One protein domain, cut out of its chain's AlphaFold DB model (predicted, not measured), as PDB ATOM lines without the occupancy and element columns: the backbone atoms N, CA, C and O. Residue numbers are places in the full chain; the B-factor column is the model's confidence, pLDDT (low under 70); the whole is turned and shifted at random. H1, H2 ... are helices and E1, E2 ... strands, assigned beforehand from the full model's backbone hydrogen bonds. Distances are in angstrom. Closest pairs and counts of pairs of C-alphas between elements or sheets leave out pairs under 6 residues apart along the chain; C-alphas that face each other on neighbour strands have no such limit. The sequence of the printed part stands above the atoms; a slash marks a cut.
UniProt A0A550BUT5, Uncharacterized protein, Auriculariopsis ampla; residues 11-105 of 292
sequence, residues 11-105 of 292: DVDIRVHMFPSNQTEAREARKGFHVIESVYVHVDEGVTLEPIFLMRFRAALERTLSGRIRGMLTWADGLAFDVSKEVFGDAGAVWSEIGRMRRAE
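This is residues 11 to 105 of the 292 residues of an uncharacterized protein of Auriculariopsis ampla (UniProt A0A550BUT5). One long helix, H2, makes the length of a rod; the two-stranded antiparallel sheet E1-E2 packs on its residues 58 to 81 mainly through E2, with the short helix H1 where the chain passes from E1 to E2. Past a kink near residue 89, H2 sticks out with residues 96 to 104. The 95 printed residues run E1, H1, E2, H2, of mixed class; the whole is extended, radius of gyration of the C-alphas 21.2 A, spans 73 by 31 by 15 A.

E1, residues 11 to 18, begins at C-alpha 11 (165.569, 146.528, 100.945). H1 is residues 24 to 30. E2, residues 34 to 43, 25.6 A long, bends by 56 degrees at residue 37. H2, residues 51 to 104, 72.9 A long, ends at C-alpha 104 (145.988, 122.252, 145.060).

E1 and E2 are antiparallel; N 13 and O 40 are 2.8 A apart, within hydrogen-bond range. The closest C-alphas of E2 and H2, Val 41 and Glu 62, are 5.2 A apart. H1 and H2 are near each other, as are E1 and H2. Every O i to N i+4 pair is within range in H1, 45 of 50 in H2.

The printed part has no cut and no long link. Residues 89 to 105 have pLDDT under 70.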
ATOM      1  N   ASP A  11     165.972 145.766  99.769       92.25
ATOM      2  CA  ASP A  11     165.569 146.528 100.945       92.25
ATOM      3  C   ASP A  11     164.042 146.497 101.061       92.25
ATOM      4  O   ASP A  11     163.323 146.569 100.058       92.25
ATOM      5  N   VAL A  12     163.535 146.323 102.277       93.94
ATOM      6  CA  VAL A  12     162.103 146.195 102.546       93.94
ATOM      7  C   VAL A  12     161.743 147.130 103.692       93.94
ATOM      8  O   VAL A  12     162.047 146.849 104.848       93.94
ATOM      9  N   ASP A  13     161.034 148.207 103.367       95.56
ATOM     10  CA  ASP A  13     160.476 149.141 104.341       95.56
ATOM     11  C   ASP A  13     158.999 148.807 104.584       95.56
ATOM     12  O   ASP A  13     158.168 148.794 103.667       95.56
ATOM     13  N   ILE A  14     158.668 148.490 105.834       95.12
ATOM     14  CA  ILE A  14     157.337 148.053 106.248       95.12
ATOM     15  C   ILE A  14     156.827 149.010 107.314       95.12
ATOM     16  O   ILE A  14     157.356 149.067 108.424       95.12
ATOM     17  N   ARG A  15     155.731 149.706 107.006       96.88
ATOM     18  CA  ARG A  15     155.024 150.543 107.973       96.88
ATOM     19  C   ARG A  15     153.801 149.809 108.498       96.88
ATOM     20  O   ARG A  15     152.820 149.601 107.776       96.88
ATOM     21  N   VAL A  16     153.872 149.421 109.767       95.81
ATOM     22  CA  VAL A  16     152.811 148.703 110.472       95.81
ATOM     23  C   VAL A  16     152.345 149.540 111.653       95.81
ATOM     24  O   VAL A  16     153.150 149.946 112.486       95.81
ATOM     25  N   HIS A  17     151.037 149.765 111.738       95.12
ATOM     26  CA  HIS A  17     150.399 150.413 112.877       95.12
ATOM     27  C   HIS A  17     149.527 149.407 113.610       95.12
ATOM     28  O   HIS A  17     148.793 148.643 112.994       95.12
ATOM     29  N   MET A  18     149.594 149.396 114.935       95.44
ATOM     30  CA  MET A  18     148.750 148.529 115.747       95.44
ATOM     31  C   MET A  18     147.437 149.239 116.070       95.44
ATOM     32  O   MET A  18     147.439 150.429 116.396       95.44
ATOM     33  N   PHE A  19     146.318 148.515 116.038       92.31
ATOM     34  CA  PHE A  19     145.085 149.031 116.620       92.31
ATOM     35  C   PHE A  19     145.275 149.207 118.128       92.31
ATOM     36  O   PHE A  19     145.751 148.275 118.782       92.31
ATOM     37  N   PRO A  20     144.885 150.342 118.721       91.81
ATOM     38  CA  PRO A  20     144.951 150.504 120.165       91.81
ATOM     39  C   PRO A  20     143.984 149.532 120.865       91.81
ATOM     40  O   PRO A  20     142.984 149.090 120.294       91.81
ATOM     41  N   SER A  21     144.296 149.151 122.106       87.81
ATOM     42  CA  SER A  21     143.555 148.126 122.862       87.81
ATOM     43  C   SER A  21     142.108 148.506 123.185       87.81
ATOM     44  O   SER A  21     141.291 147.624 123.426       87.81
ATOM     45  N   ASN A  22     141.779 149.797 123.152       91.56
ATOM     46  CA  ASN A  22     140.431 150.314 123.382       91.56
ATOM     47  C   ASN A  22     139.506 150.223 122.152       91.56
ATOM     48  O   ASN A  22     138.321 150.509 122.281       91.56
ATOM     49  N   GLN A  23     140.013 149.840 120.976       94.06
ATOM     50  CA  GLN A  23     139.229 149.718 119.740       94.06
ATOM     51  C   GLN A  23     138.938 148.248 119.402       94.06
ATOM     52  O   GLN A  23     139.366 147.731 118.369       94.06
ATOM     53  N   THR A  24     138.215 147.554 120.282       91.50
ATOM     54  CA  THR A  24     137.861 146.135 120.097       91.50
ATOM     55  C   THR A  24     136.995 145.908 118.859       91.50
ATOM     56  O   THR A  24     137.301 145.017 118.073       91.50
ATOM     57  N   GLU A  25     136.000 146.765 118.612       94.31
ATOM     58  CA  GLU A  25     135.120 146.670 117.436       94.31
ATOM     59  C   GLU A  25     135.899 146.753 116.112       94.31
ATOM     60  O   GLU A  25     135.640 145.992 115.180       94.31
ATOM     61  N   ALA A  26     136.904 147.632 116.029       93.31
ATOM     62  CA  ALA A  26     137.729 147.779 114.828       93.31
ATOM     63  C   ALA A  26     138.598 146.538 114.565       93.31
ATOM     64  O   ALA A  26     138.754 146.123 113.411       93.31
ATOM     65  N   ARG A  27     139.132 145.925 115.631       93.56
ATOM     66  CA  ARG A  27     139.896 144.670 115.550       93.56
ATOM     67  C   ARG A  27     139.010 143.507 115.119       93.56
ATOM     68  O   ARG A  27     139.407 142.740 114.249       93.56
ATOM     69  N   GLU A  28     137.800 143.407 115.666       94.12
ATOM     70  CA  GLU A  28     136.831 142.372 115.290       94.12
ATOM     71  C   GLU A  28     136.358 142.512 113.840       94.12
ATOM     72  O   GLU A  28     136.304 141.517 113.118       94.12
ATOM     73  N   ALA A  29     136.088 143.739 113.384       95.81
ATOM     74  CA  ALA A  29     135.674 144.003 112.008       95.81
ATOM     75  C   ALA A  29     136.755 143.615 110.984       95.81
ATOM     76  O   ALA A  29     136.435 143.107 109.909       95.81
ATOM     77  N   ARG A  30     138.036 143.833 111.312       94.44
ATOM     78  CA  ARG A  30     139.164 143.465 110.440       94.44
ATOM     79  C   ARG A  30     139.714 142.064 110.668       94.44
ATOM     80  O   ARG A  30     140.470 141.597 109.821       94.44
ATOM     81  N   LYS A  31     139.341 141.414 111.771       96.19
ATOM     82  CA  LYS A  31     139.928 140.154 112.241       96.19
ATOM     83  C   LYS A  31     141.455 140.226 112.301       96.19
ATOM     84  O   LYS A  31     142.135 139.371 111.753       96.19
ATOM     85  N   GLY A  32     141.989 141.290 112.895       95.44
ATOM     86  CA  GLY A  32     143.425 141.554 112.913       95.44
ATOM     87  C   GLY A  32     143.817 142.586 113.964       95.44
ATOM     88  O   GLY A  32     142.991 143.390 114.410       95.44
ATOM     89  N   PHE A  33     145.082 142.571 114.371       96.19
ATOM     90  CA  PHE A  33     145.647 143.524 115.325       96.19
ATOM     91  C   PHE A  33     146.370 144.680 114.653       96.19
ATOM     92  O   PHE A  33     146.513 145.747 115.260       96.19
ATOM     93  N   HIS A  34     146.813 144.484 113.416       96.19
ATOM     94  CA  HIS A  34     147.693 145.404 112.728       96.19
ATOM     95  C   HIS A  34     147.060 145.937 111.444       96.19
ATOM     96  O   HIS A  34     146.375 145.254 110.685       96.19
ATOM     97  N   VAL A  35     147.345 147.202 111.166       95.50
ATOM     98  CA  VAL A  35     147.118 147.843 109.882       95.50
ATOM     99  C   VAL A  35     148.462 147.984 109.199       95.50
ATOM    100  O   VAL A  35     149.313 148.774 109.605       95.50
ATOM    101  N   ILE A  36     148.647 147.209 108.139       96.19
ATOM    102  CA  ILE A  36     149.785 147.376 107.243       96.19
ATOM    103  C   ILE A  36     149.446 148.549 106.326       96.19
ATOM    104  O   ILE A  36     148.597 148.418 105.437       96.19
ATOM    105  N   GLU A  37     150.066 149.704 106.557       95.75
ATOM    106  CA  GLU A  37     149.845 150.893 105.731       95.75
ATOM    107  C   GLU A  37     150.529 150.713 104.378       95.75
ATOM    108  O   GLU A  37     149.879 150.709 103.323       95.75
ATOM    109  N   SER A  38     151.836 150.461 104.420       94.06
ATOM    110  CA  SER A  38     152.673 150.339 103.235       94.06
ATOM    111  C   SER A  38     153.761 149.286 103.401       94.06
ATOM    112  O   SER A  38     154.331 149.112 104.476       94.06
ATOM    113  N   VAL A  39     154.058 148.611 102.292       96.06
ATOM    114  CA  VAL A  39     155.206 147.715 102.135       96.06
ATOM    115  C   VAL A  39     155.944 148.187 100.892       96.06
ATOM    116  O   VAL A  39     155.442 148.016  99.777       96.06
ATOM    117  N   TYR A  40     157.098 148.809 101.071       95.25
ATOM    118  CA  TYR A  40     157.964 149.228  99.980       95.25
ATOM    119  C   TYR A  40     159.102 148.227  99.860       95.25
ATOM    120  O   TYR A  40     159.768 147.910 100.837       95.25
ATOM    121  N   VAL A  41     159.292 147.700  98.657       95.56
ATOM    122  CA  VAL A  41     160.406 146.809  98.340       95.56
ATOM    123  C   VAL A  41     161.259 147.533  97.316       95.56
ATOM    124  O   VAL A  41     160.729 147.961  96.292       95.56
ATOM    125  N   HIS A  42     162.548 147.678  97.596       93.38
ATOM    126  CA  HIS A  42     163.530 148.267  96.699       93.38
ATOM    127  C   HIS A  42     164.541 147.196  96.310       93.38
ATOM    128  O   HIS A  42     165.135 146.568  97.182       93.38
ATOM    129  N   VAL A  43     164.723 146.956  95.012       91.19
ATOM    130  CA  VAL A  43     165.688 145.952  94.532       91.19
ATOM    131  C   VAL A  43     166.906 146.645  93.925       91.19
ATOM    132  O   VAL A  43     166.780 147.279  92.885       91.19
ATOM    133  N   ASP A  44     168.082 146.522  94.534       89.06
ATOM    134  CA  ASP A  44     169.317 147.153  94.054       89.06
ATOM    135  C   ASP A  44     169.768 146.619  92.681       89.06
ATOM    136  O   ASP A  44     169.506 145.478  92.294       89.06
ATOM    137  N   GLU A  45     170.514 147.447  91.945       80.94
ATOM    138  CA  GLU A  45     170.905 147.234  90.539       80.94
ATOM    139  C   GLU A  45     172.001 146.171  90.315       80.94
ATOM    140  O   GLU A  45     172.616 146.112  89.254       80.94
ATOM    141  N   GLY A  46     172.238 145.273  91.274       81.31
ATOM    142  CA  GLY A  46     173.296 144.256  91.208       81.31
ATOM    143  C   GLY A  46     173.067 143.109  90.209       81.31
ATOM    144  O   GLY A  46     173.798 142.121  90.253       81.31
ATOM    145  N   VAL A  47     172.053 143.188  89.340       73.44
ATOM    146  CA  VAL A  47     171.665 142.103  88.426       73.44
ATOM    147  C   VAL A  47     172.122 142.426  87.003       73.44
ATOM    148  O   VAL A  47     171.676 143.396  86.401       73.44
ATOM    149  N   THR A  48     172.984 141.588  86.424       77.69
ATOM    150  CA  THR A  48     173.443 141.719  85.032       77.69
ATOM    151  C   THR A  48     172.393 141.169  84.060       77.69
ATOM    152  O   THR A  48     172.507 140.043  83.578       77.69
ATOM    153  N   LEU A  49     171.341 141.939  83.788       80.94
ATOM    154  CA  LEU A  49     170.440 141.714  82.649       80.94
ATOM    155  C   LEU A  49     170.565 142.889  81.672       80.94
ATOM    156  O   LEU A  49     171.103 143.941  82.013       80.94
ATOM    157  N   GLU A  50     170.071 142.724  80.445       88.00
ATOM    158  CA  GLU A  50     170.031 143.831  79.490       88.00
ATOM    159  C   GLU A  50     169.248 145.025  80.079       88.00
ATOM    160  O   GLU A  50     168.155 144.837  80.631       88.00
ATOM    161  N   PRO A  51     169.764 146.264  79.956       83.81
ATOM    162  CA  PRO A  51     169.259 147.432  80.685       83.81
ATOM    163  C   PRO A  51     167.782 147.746  80.411       83.81
ATOM    164  O   PRO A  51     167.074 148.239  81.289       83.81
ATOM    165  N   ILE A  52     167.284 147.400  79.221       86.81
ATOM    166  CA  ILE A  52     165.882 147.612  78.836       86.81
ATOM    167  C   ILE A  52     164.940 146.676  79.614       86.81
ATOM    168  O   ILE A  52     163.849 147.088  80.019       86.81
ATOM    169  N   PHE A  53     165.353 145.433  79.871       87.81
ATOM    170  CA  PHE A  53     164.548 144.468  80.624       87.81
ATOM    171  C   PHE A  53     164.661 144.674  82.135       87.81
ATOM    172  O   PHE A  53     163.678 144.445  82.844       87.81
ATOM    173  N   LEU A  54     165.807 145.167  82.621       88.75
ATOM    174  CA  LEU A  54     166.048 145.400  84.048       88.75
ATOM    175  C   LEU A  54     164.991 146.297  84.690       88.75
ATOM    176  O   LEU A  54     164.412 145.915  85.704       88.75
ATOM    177  N   MET A  55     164.675 147.444  84.082       89.50
ATOM    178  CA  MET A  55     163.717 148.391  84.666       89.50
ATOM    179  C   MET A  55     162.312 147.792  84.821       89.50
ATOM    180  O   MET A  55     161.646 147.989  85.838       89.50
ATOM    181  N   ARG A  56     161.848 147.037  83.816       91.81
ATOM    182  CA  ARG A  56     160.514 146.412  83.838       91.81
ATOM    183  C   ARG A  56     160.466 145.222  84.781       91.81
ATOM    184  O   ARG A  56     159.502 145.092  85.535       91.81
ATOM    185  N   PHE A  57     161.503 144.390  84.761       90.50
ATOM    186  CA  PHE A  57     161.626 143.245  85.653       90.50
ATOM    187  C   PHE A  57     161.669 143.688  87.116       90.50
ATOM    188  O   PHE A  57     160.908 143.167  87.926       90.50
ATOM    189  N   ARG A  58     162.469 144.709  87.434       90.81
ATOM    190  CA  ARG A  58     162.562 145.299  88.771       90.81
ATOM    191  C   ARG A  58     161.212 145.807  89.261       90.81
ATOM    192  O   ARG A  58     160.745 145.366  90.302       90.81
ATOM    193  N   ALA A  59     160.536 146.647  88.477       93.00
ATOM    194  CA  ALA A  59     159.226 147.170  88.862       93.00
ATOM    195  C   ALA A  59     158.173 146.058  89.053       93.00
ATOM    196  O   ALA A  59     157.294 146.166  89.909       93.00
ATOM    197  N   ALA A  60     158.233 144.984  88.256       94.62
ATOM    198  CA  ALA A  60     157.358 143.825  88.423       94.62
ATOM    199  C   ALA A  60     157.700 143.020  89.686       94.62
ATOM    200  O   ALA A  60     156.795 142.603  90.414       94.62
ATOM    201  N   LEU A  61     158.989 142.830  89.968       93.38
ATOM    202  CA  LEU A  61     159.482 142.122  91.142       93.38
ATOM    203  C   LEU A  61     159.140 142.879  92.431       93.38
ATOM    204  O   LEU A  61     158.587 142.275  93.344       93.38
ATOM    205  N   GLU A  62     159.368 144.193  92.473       95.00
ATOM    206  CA  GLU A  62     159.027 145.063  93.606       95.00
ATOM    207  C   GLU A  62     157.522 145.010  93.910       95.00
ATOM    208  O   GLU A  62     157.126 144.767  95.052       95.00
ATOM    209  N   ARG A  63     156.663 145.121  92.884       96.19
ATOM    210  CA  ARG A  63     155.204 144.990  93.052       96.19
ATOM    211  C   ARG A  63     154.788 143.601  93.532       96.19
ATOM    212  O   ARG A  63     153.942 143.487  94.417       96.19
ATOM    213  N   THR A  64     155.370 142.548  92.961       96.25
ATOM    214  CA  THR A  64     155.018 141.162  93.306       96.25
ATOM    215  C   THR A  64     155.460 140.815  94.726       96.25
ATOM    216  O   THR A  64     154.691 140.214  95.477       96.25
ATOM    217  N   LEU A  65     156.676 141.205  95.116       94.62
ATOM    218  CA  LEU A  65     157.201 140.992  96.463       94.62
ATOM    219  C   LEU A  65     156.428 141.808  97.494       94.62
ATOM    220  O   LEU A  65     155.998 141.235  98.491       94.62
ATOM    221  N   SER A  66     156.169 143.090  97.229       96.50
ATOM    222  CA  SER A  66     155.348 143.933  98.106       96.50
ATOM    223  C   SER A  66     153.964 143.313  98.334       96.50
ATOM    224  O   SER A  66     153.531 143.157  99.477       96.50
ATOM    225  N   GLY A  67     153.309 142.843  97.265       96.44
ATOM    226  CA  GLY A  67     152.021 142.154  97.355       96.44
ATOM    227  C   GLY A  67     152.078 140.859  98.172       96.44
ATOM    228  O   GLY A  67     151.218 140.635  99.023       96.44
ATOM    229  N   ARG A  68     153.103 140.020  97.967       96.38
ATOM    230  CA  ARG A  68     153.275 138.764  98.718       96.38
ATOM    231  C   ARG A  68     153.568 139.004 100.192       96.38
ATOM    232  O   ARG A  68     152.928 138.378 101.028       96.38
ATOM    233  N   ILE A  69     154.478 139.921 100.509       94.69
ATOM    234  CA  ILE A  69     154.827 140.270 101.891       94.69
ATOM    235  C   ILE A  69     153.594 140.832 102.604       94.69
ATOM    236  O   ILE A  69     153.242 140.360 103.681       94.69
ATOM    237  N   ARG A  70     152.861 141.762 101.975       96.44
ATOM    238  CA  ARG A  70     151.609 142.299 102.528       96.44
ATOM    239  C   ARG A  70     150.552 141.214 102.744       96.44
ATOM    240  O   ARG A  70     149.877 141.224 103.771       96.44
ATOM    241  N   GLY A  71     150.414 140.285 101.799       96.06
ATOM    242  CA  GLY A  71     149.498 139.152 101.912       96.06
ATOM    243  C   GLY A  71     149.866 138.222 103.067       96.06
ATOM    244  O   GLY A  71     149.005 137.879 103.869       96.06
ATOM    245  N   MET A  72     151.151 137.879 103.200       97.25
ATOM    246  CA  MET A  72     151.657 137.042 104.292       97.25
ATOM    247  C   MET A  72     151.481 137.708 105.656       97.25
ATOM    248  O   MET A  72     151.043 137.046 106.588       97.25
ATOM    249  N   LEU A  73     151.770 139.007 105.770       95.81
ATOM    250  CA  LEU A  73     151.584 139.752 107.015       95.81
ATOM    251  C   LEU A  73     150.102 139.861 107.394       95.81
ATOM    252  O   LEU A  73     149.760 139.630 108.546       95.81
ATOM    253  N   THR A  74     149.216 140.142 106.432       96.38
ATOM    254  CA  THR A  74     147.761 140.163 106.676       96.38
ATOM    255  C   THR A  74     147.254 138.787 107.113       96.38
ATOM    256  O   THR A  74     146.448 138.685 108.031       96.38
ATOM    257  N   TRP A  75     147.733 137.719 106.469       96.38
ATOM    258  CA  TRP A  75     147.357 136.351 106.822       96.38
ATOM    259  C   TRP A  75     147.854 135.964 108.218       96.38
ATOM    260  O   TRP A  75     147.087 135.420 109.007       96.38
ATOM    261  N   ALA A  76     149.110 136.283 108.541       95.88
ATOM    262  CA  ALA A  76     149.684 136.021 109.855       95.88
ATOM    263  C   ALA A  76     148.965 136.810 110.959       95.88
ATOM    264  O   ALA A  76     148.728 136.262 112.031       95.88
ATOM    265  N   ASP A  77     148.579 138.062 110.693       96.06
ATOM    266  CA  ASP A  77     147.801 138.879 111.628       96.06
ATOM    267  C   ASP A  77     146.395 138.306 111.860       96.06
ATOM    268  O   ASP A  77     145.946 138.227 113.002       96.06
ATOM    269  N   GLY A  78     145.737 137.819 110.803       95.69
ATOM    270  CA  GLY A  78     144.454 137.123 110.913       95.69
ATOM    271  C   GLY A  78     144.544 135.830 111.718       95.69
ATOM    272  O   GLY A  78     143.735 135.599 112.613       95.69
ATOM    273  N   LEU A  79     145.581 135.026 111.472       94.38
ATOM    274  CA  LEU A  79     145.835 133.813 112.246       94.38
ATOM    275  C   LEU A  79     146.100 134.139 113.721       94.38
ATOM    276  O   LEU A  79     145.547 133.492 114.607       94.38
ATOM    277  N   ALA A  80     146.926 135.152 113.996       92.31
ATOM    278  CA  ALA A  80     147.199 135.597 115.358       92.31
ATOM    279  C   ALA A  80     145.919 136.074 116.057       92.31
ATOM    280  O   ALA A  80     145.722 135.788 117.240       92.31
ATOM    281  N   PHE A  81     145.035 136.766 115.336       94.88
ATOM    282  CA  PHE A  81     143.740 137.196 115.848       94.88
ATOM    283  C   PHE A  81     142.826 136.010 116.177       94.88
ATOM    284  O   PHE A  81     142.301 135.952 117.290       94.88
ATOM    285  N   ASP A  82     142.689 135.041 115.274       94.38
ATOM    286  CA  ASP A  82     141.867 133.848 115.499       94.38
ATOM    287  C   ASP A  82     142.379 133.036 116.700       94.38
ATOM    288  O   ASP A  82     141.608 132.733 117.614       94.38
ATOM    289  N   VAL A  83     143.697 132.801 116.776       91.69
ATOM    290  CA  VAL A  83     144.333 132.127 117.920       91.69
ATOM    291  C   VAL A  83     144.116 132.916 119.203       91.69
ATOM    292  O   VAL A  83     143.823 132.326 120.234       91.69
ATOM    293  N   SER A  84     144.216 134.245 119.178       88.19
ATOM    294  CA  SER A  84     143.951 135.041 120.377       88.19
ATOM    295  C   SER A  84     142.504 134.888 120.846       88.19
ATOM    296  O   SER A  84     142.256 134.779 122.039       88.19
ATOM    297  N   LYS A  85     141.533 134.834 119.932       88.00
ATOM    298  CA  LYS A  85     140.124 134.742 120.304       88.00
ATOM    299  C   LYS A  85     139.801 133.372 120.891       88.00
ATOM    300  O   LYS A  85     139.090 133.297 121.889       88.00
ATOM    301  N   GLU A  86     140.347 132.315 120.301       84.94
ATOM    302  CA  GLU A  86     140.169 130.941 120.772       84.94
ATOM    303  C   GLU A  86     140.932 130.701 122.079       84.94
ATOM    304  O   GLU A  86     140.351 130.263 123.067       84.94
ATOM    305  N   VAL A  87     142.205 131.099 122.147       77.31
ATOM    306  CA  VAL A  87     143.031 130.925 123.347       77.31
ATOM    307  C   VAL A  87     142.571 131.841 124.472       77.31
ATOM    308  O   VAL A  87     142.557 131.400 125.602       77.31
ATOM    309  N   PHE A  88     142.145 133.084 124.262       71.75
ATOM    310  CA  PHE A  88     141.611 133.877 125.382       71.75
ATOM    311  C   PHE A  88     140.162 133.508 125.735       71.75
ATOM    312  O   PHE A  88     139.771 133.688 126.889       71.75
ATOM    313  N   GLY A  89     139.402 132.938 124.795       66.25
ATOM    314  CA  GLY A  89     138.087 132.351 125.057       66.25
ATOM    315  C   GLY A  89     138.173 131.111 125.951       66.25
ATOM    316  O   GLY A  89     137.517 131.066 126.991       66.25
ATOM    317  N   ASP A  90     139.046 130.162 125.602       58.41
ATOM    318  CA  ASP A  90     139.167 128.874 126.299       58.41
ATOM    319  C   ASP A  90     140.294 128.839 127.335       58.41
ATOM    320  O   ASP A  90     140.149 128.247 128.405       58.41
ATOM    321  N   ALA A  91     141.413 129.528 127.113       49.28
ATOM    322  CA  ALA A  91     142.471 129.621 128.117       49.28
ATOM    323  C   ALA A  91     142.119 130.570 129.266       49.28
ATOM    324  O   ALA A  91     142.794 130.531 130.287       49.28
ATOM    325  N   GLY A  92     141.018 131.326 129.203       52.44
ATOM    326  CA  GLY A  92     140.396 131.848 130.422       52.44
ATOM    327  C   GLY A  92     140.070 130.719 131.412       52.44
ATOM    328  O   GLY A  92     140.336 130.857 132.606       52.44
ATOM    329  N   ALA A  93     139.601 129.567 130.919       53.44
ATOM    330  CA  ALA A  93     139.397 128.367 131.725       53.44
ATOM    331  C   ALA A  93     140.722 127.642 132.011       53.44
ATOM    332  O   ALA A  93     140.997 127.367 133.175       53.44
ATOM    333  N   VAL A  94     141.597 127.438 131.017       55.31
ATOM    334  CA  VAL A  94     142.876 126.714 131.216       55.31
ATOM    335  C   VAL A  94     143.833 127.451 132.162       55.31
ATOM    336  O   VAL A  94     144.417 126.830 133.044       55.31
ATOM    337  N   TRP A  95     143.970 128.778 132.072       54.66
ATOM    338  CA  TRP A  95     144.771 129.563 133.023       54.66
ATOM    339  C   TRP A  95     144.114 129.645 134.404       54.66
ATOM    340  O   TRP A  95     144.821 129.653 135.413       54.66
ATOM    341  N   SER A  96     142.779 129.651 134.479       52.22
ATOM    342  CA  SER A  96     142.062 129.561 135.759       52.22
ATOM    343  C   SER A  96     142.205 128.179 136.404       52.22
ATOM    344  O   SER A  96     142.241 128.076 137.629       52.22
ATOM    345  N   GLU A  97     142.341 127.124 135.604       55.09
ATOM    346  CA  GLU A  97     142.498 125.740 136.048       55.09
ATOM    347  C   GLU A  97     143.953 125.417 136.409       55.09
ATOM    348  O   GLU A  97     144.196 124.874 137.483       55.09
ATOM    349  N   ILE A  98     144.934 125.910 135.643       62.25
ATOM    350  CA  ILE A  98     146.356 125.959 136.034       62.25
ATOM    351  C   ILE A  98     146.523 126.790 137.315       62.25
ATOM    352  O   ILE A  98     147.260 126.409 138.225       62.25
ATOM    353  N   GLY A  99     145.787 127.897 137.445       58.47
ATOM    354  CA  GLY A  99     145.724 128.694 138.669       58.47
ATOM    355  C   GLY A  99     145.099 127.952 139.860       58.47
ATOM    356  O   GLY A  99     145.519 128.182 140.997       58.47
ATOM    357  N   ARG A 100     144.130 127.051 139.629       59.62
ATOM    358  CA  ARG A 100     143.550 126.173 140.664       59.62
ATOM    359  C   ARG A 100     144.470 125.004 141.016       59.62
ATOM    360  O   ARG A 100     144.633 124.753 142.206       59.62
ATOM    361  N   MET A 101     145.130 124.364 140.049       55.81
ATOM    362  CA  MET A 101     146.152 123.333 140.300       55.81
ATOM    363  C   MET A 101     147.302 123.889 141.142       55.81
ATOM    364  O   MET A 101     147.715 123.268 142.117       55.81
ATOM    365  N   ARG A 102     147.719 125.133 140.878       53.19
ATOM    366  CA  ARG A 102     148.743 125.841 141.660       53.19
ATOM    367  C   ARG A 102     148.354 126.111 143.122       53.19
ATOM    368  O   ARG A 102     149.222 126.426 143.928       53.19
ATOM    369  N   ARG A 103     147.065 126.017 143.476       58.25
ATOM    370  CA  ARG A 103     146.593 126.057 144.876       58.25
ATOM    371  C   ARG A 103     146.361 124.664 145.470       58.25
ATOM    372  O   ARG A 103     146.222 124.569 146.683       58.25
ATOM    373  N   ALA A 104     146.285 123.621 144.643       51.75
ATOM    374  CA  ALA A 104     145.988 122.252 145.060       51.75
ATOM    375  C   ALA A 104     147.250 121.398 145.304       51.75
ATOM    376  O   ALA A 104     147.186 120.454 146.085       51.75
ATOM    377  N   GLU A 105     148.396 121.738 144.705       47.16
ATOM    378  CA  GLU A 105     149.666 121.022 144.911       47.16
ATOM    379  C   GLU A 105     150.580 121.769 145.892       47.16
ATOM    380  O   GLU A 105     151.227 122.761 145.560       47.16
TER     381      GLU A 105